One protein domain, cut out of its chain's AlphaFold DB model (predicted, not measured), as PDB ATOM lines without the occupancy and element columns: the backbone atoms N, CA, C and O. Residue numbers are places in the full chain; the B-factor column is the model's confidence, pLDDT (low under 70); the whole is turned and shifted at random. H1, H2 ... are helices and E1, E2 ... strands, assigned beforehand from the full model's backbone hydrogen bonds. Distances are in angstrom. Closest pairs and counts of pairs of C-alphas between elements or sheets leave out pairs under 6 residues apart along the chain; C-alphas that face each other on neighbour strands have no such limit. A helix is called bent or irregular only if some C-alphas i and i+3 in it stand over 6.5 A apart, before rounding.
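What this domain is: This is residues 118 to 182 of the 200 residues of an uncharacterized protein of Bionectria ochroleuca (UniProt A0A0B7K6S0). A small three-stranded sheet, E1, E2 and E3, and a long helical hairpin of H1 and H2 form the two arms of an open V, joined through residues 140 to 144. H1 runs away from this corner with neither helix on the sheet, and the shorter H2 folds back along the far end of H1. The printed part has 65 residues, with three named strands followed by two named helices, in the order E1, E2, E3, H1, H2; the sheet runs E1, E2, E3, antiparallel throughout, and the class is mixed, helices and strands. The whole is loose, with a radius of gyration of the C-alphas of 14.8 A, and flat, spanning 37 by 32 by 17 A.

How they stand to each other: The sheet is a meander, each strand the antiparallel neighbour of the one before: E1, residues 118 to 123, E2, residues 126 to 131, and E3, residues 134 to 139. E2 is the inner strand, and E1 and E3 are the edge strands. E1 and E2 form a hairpin, their directions at 158 degrees, with N 120 and O 128 within hydrogen-bond range at 2.8 A and N 126 and O 123 at 2.7 A. E2 and E3 form another hairpin at 147 degrees, with N 129 and O 136 at 2.8 A and N 134 and O 131 at 2.9 A. H1, residues 145 to 166, is not on the sheet and is apart from E1 and E2. H2, residues 168 to 180, is not on the sheet either and is apart from E1, E2 and E3. H1 touches H2 with residues 160 to 165 alone, and the closest C-alphas, those of Leu 164 and Gly 171, are 4.2 A apart. The two form a helical hairpin, at a shallow tilt of 25 degrees, opposite ways. Of the O i to N i+4 pairs, 17 of 18 are within hydrogen-bond range in H1 and 8 of 9 in H2.

Where its parts are: E1 begins with C-alpha 118 at (-63.132, -14.450, 53.509). E3, residues 134 to 139, measures 15.7 A from first to last C-alpha. H1 measures 33.5 A, from C-alpha 145 at (-53.800, -31.636, 32.901) to C-alpha 166 at (-31.390, -7.617, 39.232). It is irregular, but only just: C-alphas 145 and 148 are 6.51 A apart. H2 measures 18.2 A and ends with C-alpha 180 at (-45.799, -10.245, 24.293).

The domain as a whole: The two C-alphas farthest apart, those of Phe 143 and Lys 169, are 37.7 A apart. Residues 143 to 149, of which 145 to 149 belong to H1, stand free, as do residues 165 to 170, of which 168 to 170 belong to H2. The printed part has no cut, and its four links are tight. The mean pLDDT of the printed part is 77.7; it is under 70 at residue 144 and residues 168 to 182.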
ATOM      1  N   ASN A 118     -62.119 -15.225  54.247       94.19
ATOM      2  CA  ASN A 118     -63.132 -14.450  53.509       94.19
ATOM      3  C   ASN A 118     -63.294 -14.894  52.045       94.19
ATOM      4  O   ASN A 118     -63.235 -14.078  51.130       94.19
ATOM      5  N   LYS A 119     -63.418 -16.207  51.828       92.62
ATOM      6  CA  LYS A 119     -63.497 -16.787  50.487       92.62
ATOM      7  C   LYS A 119     -64.838 -16.419  49.856       92.62
ATOM      8  O   LYS A 119     -65.879 -16.805  50.383       92.62
ATOM      9  N   VAL A 120     -64.805 -15.701  48.741       90.81
ATOM     10  CA  VAL A 120     -65.988 -15.326  47.967       90.81
ATOM     11  C   VAL A 120     -65.791 -15.818  46.547       90.81
ATOM     12  O   VAL A 120     -64.807 -15.470  45.899       90.81
ATOM     13  N   HIS A 121     -66.724 -16.632  46.073       85.56
ATOM     14  CA  HIS A 121     -66.684 -17.127  44.708       85.56
ATOM     15  C   HIS A 121     -66.789 -15.969  43.709       85.56
ATOM     16  O   HIS A 121     -67.667 -15.119  43.862       85.56
ATOM     17  N   LEU A 122     -65.891 -15.920  42.721       82.31
ATOM     18  CA  LEU A 122     -65.939 -14.920  41.649       82.31
ATOM     19  C   LEU A 122     -66.454 -15.537  40.352       82.31
ATOM     20  O   LEU A 122     -67.441 -15.064  39.797       82.31
ATOM     21  N   SER A 123     -65.781 -16.578  39.874       77.38
ATOM     22  CA  SER A 123     -66.133 -17.297  38.647       77.38
ATOM     23  C   SER A 123     -65.440 -18.652  38.620       77.38
ATOM     24  O   SER A 123     -64.398 -18.791  39.246       77.38
ATOM     25  N   CYS A 124     -65.993 -19.638  37.907       71.94
ATOM     26  CA  CYS A 124     -65.413 -20.965  37.628       71.94
ATOM     27  C   CYS A 124     -64.434 -21.481  38.712       71.94
ATOM     28  O   CYS A 124     -64.825 -21.954  39.787       71.94
ATOM     29  N   SER A 125     -63.138 -21.298  38.442       77.56
ATOM     30  CA  SER A 125     -62.018 -21.724  39.275       77.56
ATOM     31  C   SER A 125     -61.407 -20.610  40.133       77.56
ATOM     32  O   SER A 125     -60.465 -20.876  40.868       77.56
ATOM     33  N   ALA A 126     -61.896 -19.375  40.077       83.88
ATOM     34  CA  ALA A 126     -61.375 -18.227  40.807       83.88
ATOM     35  C   ALA A 126     -62.276 -17.812  41.980       83.88
ATOM     36  O   ALA A 126     -63.476 -17.566  41.835       83.88
ATOM     37  N   ASP A 127     -61.657 -17.636  43.142       88.25
ATOM     38  CA  ASP A 127     -62.307 -17.086  44.325       88.25
ATOM     39  C   ASP A 127     -61.487 -15.888  44.841       88.25
ATOM     40  O   ASP A 127     -60.251 -15.913  44.875       88.25
ATOM     41  N   ARG A 128     -62.177 -14.833  45.281       92.38
ATOM     42  CA  ARG A 128     -61.594 -13.744  46.072       92.38
ATOM     43  C   ARG A 128     -61.334 -14.251  47.483       92.38
ATOM     44  O   ARG A 128     -62.143 -14.998  48.035       92.38
ATOM     45  N   CYS A 129     -60.235 -13.844  48.095       93.81
ATOM     46  CA  CYS A 129     -59.921 -14.179  49.476       93.81
ATOM     47  C   CYS A 129     -59.094 -13.086  50.148       93.81
ATOM     48  O   CYS A 129     -58.601 -12.160  49.513       93.81
ATOM     49  N   THR A 130     -58.912 -13.218  51.457       93.62
ATOM     50  CA  THR A 130     -57.934 -12.439  52.211       93.62
ATOM     51  C   THR A 130     -56.770 -13.332  52.622       93.62
ATOM     52  O   THR A 130     -56.981 -14.356  53.281       93.62
ATOM     53  N   TRP A 131     -55.541 -12.929  52.302       92.56
ATOM     54  CA  TRP A 131     -54.320 -13.623  52.711       92.56
ATOM     55  C   TRP A 131     -53.287 -12.631  53.248       92.56
ATOM     56  O   TRP A 131     -52.987 -11.635  52.605       92.56
ATOM     57  N   GLN A 132     -52.787 -12.862  54.469       91.31
ATOM     58  CA  GLN A 132     -51.879 -11.939  55.178       91.31
ATOM     59  C   GLN A 132     -52.377 -10.477  55.236       91.31
ATOM     60  O   GLN A 132     -51.593  -9.538  55.222       91.31
ATOM     61  N   GLY A 133     -53.698 -10.281  55.308       90.31
ATOM     62  CA  GLY A 133     -54.321  -8.952  55.319       90.31
ATOM     63  C   GLY A 133     -54.496  -8.317  53.936       90.31
ATOM     64  O   GLY A 133     -55.142  -7.278  53.839       90.31
ATOM     65  N   TYR A 134     -53.996  -8.952  52.878       88.56
ATOM     66  CA  TYR A 134     -54.182  -8.512  51.501       88.56
ATOM     67  C   TYR A 134     -55.446  -9.108  50.895       88.56
ATOM     68  O   TYR A 134     -55.787 -10.264  51.150       88.56
ATOM     69  N   ASP A 135     -56.121  -8.309  50.075       91.38
ATOM     70  CA  ASP A 135     -57.190  -8.766  49.197       91.38
ATOM     71  C   ASP A 135     -56.568  -9.461  47.984       91.38
ATOM     72  O   ASP A 135     -55.715  -8.898  47.297       91.38
ATOM     73  N   CYS A 136     -56.926 -10.718  47.767       91.06
ATOM     74  CA  CYS A 136     -56.280 -11.605  46.811       91.06
ATOM     75  C   CYS A 136     -57.325 -12.342  45.977       91.06
ATOM     76  O   CYS A 136     -58.486 -12.481  46.359       91.06
ATOM     77  N   VAL A 137     -56.878 -12.880  44.846       89.94
ATOM     78  CA  VAL A 137     -57.630 -13.864  44.068       89.94
ATOM     79  C   VAL A 137     -56.785 -15.120  44.005       89.94
ATOM     80  O   VAL A 137     -55.601 -15.049  43.672       89.94
ATOM     81  N   PHE A 138     -57.375 -16.266  44.325       87.88
ATOM     82  CA  PHE A 138     -56.729 -17.551  44.102       87.88
ATOM     83  C   PHE A 138     -57.509 -18.345  43.061       87.88
ATOM     84  O   PHE A 138     -58.739 -18.316  43.027       87.88
ATOM     85  N   LYS A 139     -56.768 -19.054  42.208       85.44
ATOM     86  CA  LYS A 139     -57.317 -19.973  41.217       85.44
ATOM     87  C   LYS A 139     -57.148 -21.407  41.710       85.44
ATOM     88  O   LYS A 139     -56.055 -21.806  42.112       85.44
ATOM     89  N   ARG A 140     -58.229 -22.176  41.690       83.38
ATOM     90  CA  ARG A 140     -58.265 -23.611  41.949       83.38
ATOM     91  C   ARG A 140     -57.852 -24.341  40.681       83.38
ATOM     92  O   ARG A 140     -58.330 -24.036  39.597       83.38
ATOM     93  N   VAL A 141     -56.961 -25.310  40.828       77.12
ATOM     94  CA  VAL A 141     -56.668 -26.250  39.747       77.12
ATOM     95  C   VAL A 141     -57.737 -27.329  39.804       77.12
ATOM     96  O   VAL A 141     -57.847 -28.035  40.806       77.12
ATOM     97  N   GLU A 142     -58.558 -27.406  38.762       70.00
ATOM     98  CA  GLU A 142     -59.684 -28.344  38.700       70.00
ATOM     99  C   GLU A 142     -59.278 -29.658  38.034       70.00
ATOM    100  O   GLU A 142     -59.785 -30.721  38.404       70.00
ATOM    101  N   PHE A 143     -58.313 -29.602  37.111       71.06
ATOM    102  CA  PHE A 143     -57.879 -30.750  36.330       71.06
ATOM    103  C   PHE A 143     -56.387 -31.026  36.482       71.06
ATOM    104  O   PHE A 143     -55.564 -30.130  36.658       71.06
ATOM    105  N   GLN A 144     -56.018 -32.303  36.405       69.94
ATOM    106  CA  GLN A 144     -54.619 -32.705  36.499       69.94
ATOM    107  C   GLN A 144     -53.810 -32.193  35.303       69.94
ATOM    108  O   GLN A 144     -52.646 -31.836  35.458       69.94
ATOM    109  N   GLU A 145     -54.423 -32.145  34.122       72.56
ATOM    110  CA  GLU A 145     -53.800 -31.636  32.901       72.56
ATOM    111  C   GLU A 145     -53.384 -30.160  33.044       72.56
ATOM    112  O   GLU A 145     -52.431 -29.719  32.401       72.56
ATOM    113  N   ASP A 146     -54.025 -29.419  33.953       73.69
ATOM    114  CA  ASP A 146     -53.669 -28.034  34.255       73.69
ATOM    115  C   ASP A 146     -52.423 -27.926  35.143       73.69
ATOM    116  O   ASP A 146     -51.823 -26.855  35.209       73.69
ATOM    117  N   LEU A 147     -51.996 -28.999  35.824       80.25
ATOM    118  CA  LEU A 147     -50.863 -28.939  36.756       80.25
ATOM    119  C   LEU A 147     -49.564 -28.545  36.050       80.25
ATOM    120  O   LEU A 147     -48.852 -27.678  36.547       80.25
ATOM    121  N   GLU A 148     -49.276 -29.121  34.881       80.69
ATOM    122  CA  GLU A 148     -48.070 -28.786  34.109       80.69
ATOM    123  C   GLU A 148     -48.112 -27.341  33.592       80.69
ATOM    124  O   GLU A 148     -47.098 -26.636  33.567       80.69
ATOM    125  N   VAL A 149     -49.300 -26.879  33.188       83.00
ATOM    126  CA  VAL A 149     -49.518 -25.501  32.733       83.00
ATOM    127  C   VAL A 149     -49.283 -24.527  33.885       83.00
ATOM    128  O   VAL A 149     -48.538 -23.560  33.717       83.00
ATOM    129  N   MET A 150     -49.859 -24.815  35.051       83.06
ATOM    130  CA  MET A 150     -49.730 -24.014  36.266       83.06
ATOM    131  C   MET A 150     -48.293 -23.996  36.783       83.06
ATOM    132  O   MET A 150     -47.790 -22.931  37.138       83.06
ATOM    133  N   GLU A 151     -47.598 -25.136  36.782       86.00
ATOM    134  CA  GLU A 151     -46.184 -25.202  37.149       86.00
ATOM    135  C   GLU A 151     -45.349 -24.304  36.232       86.00
ATOM    136  O   GLU A 151     -44.594 -23.455  36.712       86.00
ATOM    137  N   ARG A 152     -45.521 -24.427  34.912       86.75
ATOM    138  CA  ARG A 152     -44.828 -23.572  33.941       86.75
ATOM    139  C   ARG A 152     -45.104 -22.090  34.190       86.75
ATOM    140  O   ARG A 152     -44.175 -21.285  34.129       86.75
ATOM    141  N   GLU A 153     -46.350 -21.728  34.480       88.69
ATOM    142  CA  GLU A 153     -46.753 -20.349  34.757       88.69
ATOM    143  C   GLU A 153     -46.097 -19.806  36.038       88.69
ATOM    144  O   GLU A 153     -45.589 -18.683  36.055       88.69
ATOM    145  N   ILE A 154     -46.037 -20.621  37.098       88.50
ATOM    146  CA  ILE A 154     -45.316 -20.309  38.339       88.50
ATOM    147  C   ILE A 154     -43.833 -20.057  38.037       88.50
ATOM    148  O   ILE A 154     -43.316 -18.992  38.376       88.50
ATOM    149  N   ARG A 155     -43.163 -20.971  37.319       89.00
ATOM    150  CA  ARG A 155     -41.735 -20.835  36.971       89.00
ATOM    151  C   ARG A 155     -41.444 -19.590  36.133       89.00
ATOM    152  O   ARG A 155     -40.428 -18.925  36.335       89.00
ATOM    153  N   GLN A 156     -42.334 -19.245  35.204       88.31
ATOM    154  CA  GLN A 156     -42.204 -18.025  34.407       88.31
ATOM    155  C   GLN A 156     -42.303 -16.760  35.269       88.31
ATOM    156  O   GLN A 156     -41.502 -15.843  35.084       88.31
ATOM    157  N   ARG A 157     -43.227 -16.719  36.239       87.00
ATOM    158  CA  ARG A 157     -43.333 -15.593  37.183       87.00
ATOM    159  C   ARG A 157     -42.103 -15.457  38.069       87.00
ATOM    160  O   ARG A 157     -41.622 -14.348  38.258       87.00
ATOM    161  N   GLU A 158     -41.556 -16.560  38.569       88.81
ATOM    162  CA  GLU A 158     -40.317 -16.524  39.355       88.81
ATOM    163  C   GLU A 158     -39.145 -15.967  38.547       88.81
ATOM    164  O   GLU A 158     -38.397 -15.120  39.033       88.81
ATOM    165  N   LYS A 159     -38.999 -16.415  37.294       86.06
ATOM    166  CA  LYS A 159     -37.970 -15.902  36.385       86.06
ATOM    167  C   LYS A 159     -38.124 -14.397  36.165       86.06
ATOM    168  O   LYS A 159     -37.128 -13.681  36.138       86.06
ATOM    169  N   LEU A 160     -39.364 -13.928  36.032       84.06
ATOM    170  CA  LEU A 160     -39.668 -12.510  35.891       84.06
ATOM    171  C   LEU A 160     -39.296 -11.714  37.147       84.06
ATOM    172  O   LEU A 160     -38.672 -10.665  37.031       84.06
ATOM    173  N   LEU A 161     -39.641 -12.218  38.334       84.38
ATOM    174  CA  LEU A 161     -39.307 -11.569  39.603       84.38
ATOM    175  C   LEU A 161     -37.795 -11.459  39.808       84.38
ATOM    176  O   LEU A 161     -37.322 -10.393  40.181       84.38
ATOM    177  N   ARG A 162     -37.033 -12.513  39.492       85.50
ATOM    178  CA  ARG A 162     -35.562 -12.471  39.544       85.50
ATOM    179  C   ARG A 162     -34.993 -11.403  38.605       85.50
ATOM    180  O   ARG A 162     -34.157 -10.612  39.016       85.50
ATOM    181  N   ALA A 163     -35.497 -11.327  37.373       82.88
ATOM    182  CA  ALA A 163     -35.055 -10.314  36.412       82.88
ATOM    183  C   ALA A 163     -35.394  -8.875  36.851       82.88
ATOM    184  O   ALA A 163     -34.662  -7.944  36.524       82.88
ATOM    185  N   LEU A 164     -36.502  -8.687  37.577       79.19
ATOM    186  CA  LEU A 164     -36.890  -7.391  38.140       79.19
ATOM    187  C   LEU A 164     -36.014  -6.974  39.329       79.19
ATOM    188  O   LEU A 164     -35.785  -5.778  39.499       79.19
ATOM    189  N   ASP A 165     -35.538  -7.935  40.124       79.50
ATOM    190  CA  ASP A 165     -34.667  -7.698  41.285       79.50
ATOM    191  C   ASP A 165     -33.228  -7.330  40.871       79.50
ATOM    192  O   ASP A 165     -32.571  -6.526  41.527       79.50
ATOM    193  N   GLU A 166     -32.748  -7.866  39.741       77.25
ATOM    194  CA  GLU A 166     -31.390  -7.617  39.232       77.25
ATOM    195  C   GLU A 166     -31.205  -6.214  38.613       77.25
ATOM    196  O   GLU A 166     -30.181  -5.570  38.851       77.25
ATOM    197  N   ASP A 167     -32.167  -5.718  37.825       72.62
ATOM    198  CA  ASP A 167     -32.159  -4.351  37.273       72.62
ATOM    199  C   ASP A 167     -33.574  -3.917  36.828       72.62
ATOM    200  O   ASP A 167     -34.113  -4.473  35.864       72.62
ATOM    201  N   PRO A 168     -34.164  -2.861  37.424       62.69
ATOM    202  CA  PRO A 168     -35.495  -2.366  37.064       62.69
ATOM    203  C   PRO A 168     -35.666  -2.016  35.575       62.69
ATOM    204  O   PRO A 168     -36.764  -2.157  35.029       62.69
ATOM    205  N   LYS A 169     -34.599  -1.572  34.890       62.50
ATOM    206  CA  LYS A 169     -34.647  -1.235  33.454       62.50
ATOM    207  C   LYS A 169     -34.695  -2.489  32.578       62.50
ATOM    208  O   LYS A 169     -35.433  -2.525  31.593       62.50
ATOM    209  N   THR A 170     -33.964  -3.529  32.970       62.28
ATOM    210  CA  THR A 170     -33.986  -4.860  32.340       62.28
ATOM    211  C   THR A 170     -35.286  -5.612  32.657       62.28
ATOM    212  O   THR A 170     -35.824  -6.339  31.813       62.28
ATOM    213  N   GLY A 171     -35.863  -5.357  33.831       57.81
ATOM    214  CA  GLY A 171     -37.161  -5.861  34.252       57.81
ATOM    215  C   GLY A 171     -38.292  -5.480  33.297       57.81
ATOM    216  O   GLY A 171     -39.064  -6.345  32.894       57.81
ATOM    217  N   PHE A 172     -38.349  -4.225  32.837       56.38
ATOM    218  CA  PHE A 172     -39.391  -3.777  31.902       56.38
ATOM    219  C   PHE A 172     -39.281  -4.447  30.518       56.38
ATOM    220  O   PHE A 172     -40.288  -4.881  29.958       56.38
ATOM    221  N   ALA A 173     -38.061  -4.617  29.996       59.38
ATOM    222  CA  ALA A 173     -37.819  -5.360  28.755       59.38
ATOM    223  C   ALA A 173     -38.193  -6.850  28.890       59.38
ATOM    224  O   ALA A 173     -38.742  -7.446  27.961       59.38
ATOM    225  N   THR A 174     -37.960  -7.440  30.066       61.59
ATOM    226  CA  THR A 174     -38.331  -8.829  30.376       61.59
ATOM    227  C   THR A 174     -39.846  -8.991  30.515       61.59
ATOM    228  O   THR A 174     -40.403  -9.924  29.941       61.59
ATOM    229  N   ILE A 175     -40.532  -8.061  31.193       59.03
ATOM    230  CA  ILE A 175     -42.003  -7.992  31.250       59.03
ATOM    231  C   ILE A 175     -42.560  -7.934  29.825       59.03
ATOM    232  O   ILE A 175     -43.414  -8.742  29.462       59.03
ATOM    233  N   GLN A 176     -42.040  -7.034  28.989       55.75
ATOM    234  CA  GLN A 176     -42.498  -6.899  27.612       55.75
ATOM    235  C   GLN A 176     -42.269  -8.196  26.820       55.75
ATOM    236  O   GLN A 176     -43.197  -8.675  26.181       55.75
ATOM    237  N   ALA A 177     -41.112  -8.851  26.914       60.00
ATOM    238  CA  ALA A 177     -40.866 -10.120  26.220       60.00
ATOM    239  C   ALA A 177     -41.759 -11.283  26.711       60.00
ATOM    240  O   ALA A 177     -42.270 -12.052  25.896       60.00
ATOM    241  N   VAL A 178     -41.979 -11.402  28.027       58.47
ATOM    242  CA  VAL A 178     -42.781 -12.477  28.640       58.47
ATOM    243  C   VAL A 178     -44.267 -12.324  28.312       58.47
ATOM    244  O   VAL A 178     -44.912 -13.303  27.943       58.47
ATOM    245  N   PHE A 179     -44.804 -11.102  28.373       53.41
ATOM    246  CA  PHE A 179     -46.223 -10.854  28.102       53.41
ATOM    247  C   PHE A 179     -46.548 -10.683  26.609       53.41
ATOM    248  O   PHE A 179     -47.666 -10.984  26.203       53.41
ATOM    249  N   THR A 180     -45.586 -10.297  25.759       52.81
ATOM    250  CA  THR A 180     -45.799 -10.245  24.293       52.81
ATOM    251  C   THR A 180     -45.783 -11.647  23.657       52.81
ATOM    252  O   THR A 180     -46.363 -11.848  22.594       52.81
ATOM    253  N   CYS A 181     -45.183 -12.649  24.316       38.47
ATOM    254  CA  CYS A 181     -45.169 -14.046  23.858       38.47
ATOM    255  C   CYS A 181     -46.393 -14.881  24.273       38.47
ATOM    256  O   CYS A 181     -46.413 -16.081  24.000       38.47
ATOM    257  N   CYS A 182     -47.438 -14.280  24.853       35.31
ATOM    258  CA  CYS A 182     -48.694 -14.986  25.121       35.31
ATOM    259  C   CYS A 182     -49.871 -14.381  24.326       35.31
ATOM    260  O   CYS A 182     -50.739 -13.736  24.914       35.31
TER     261      CYS A 182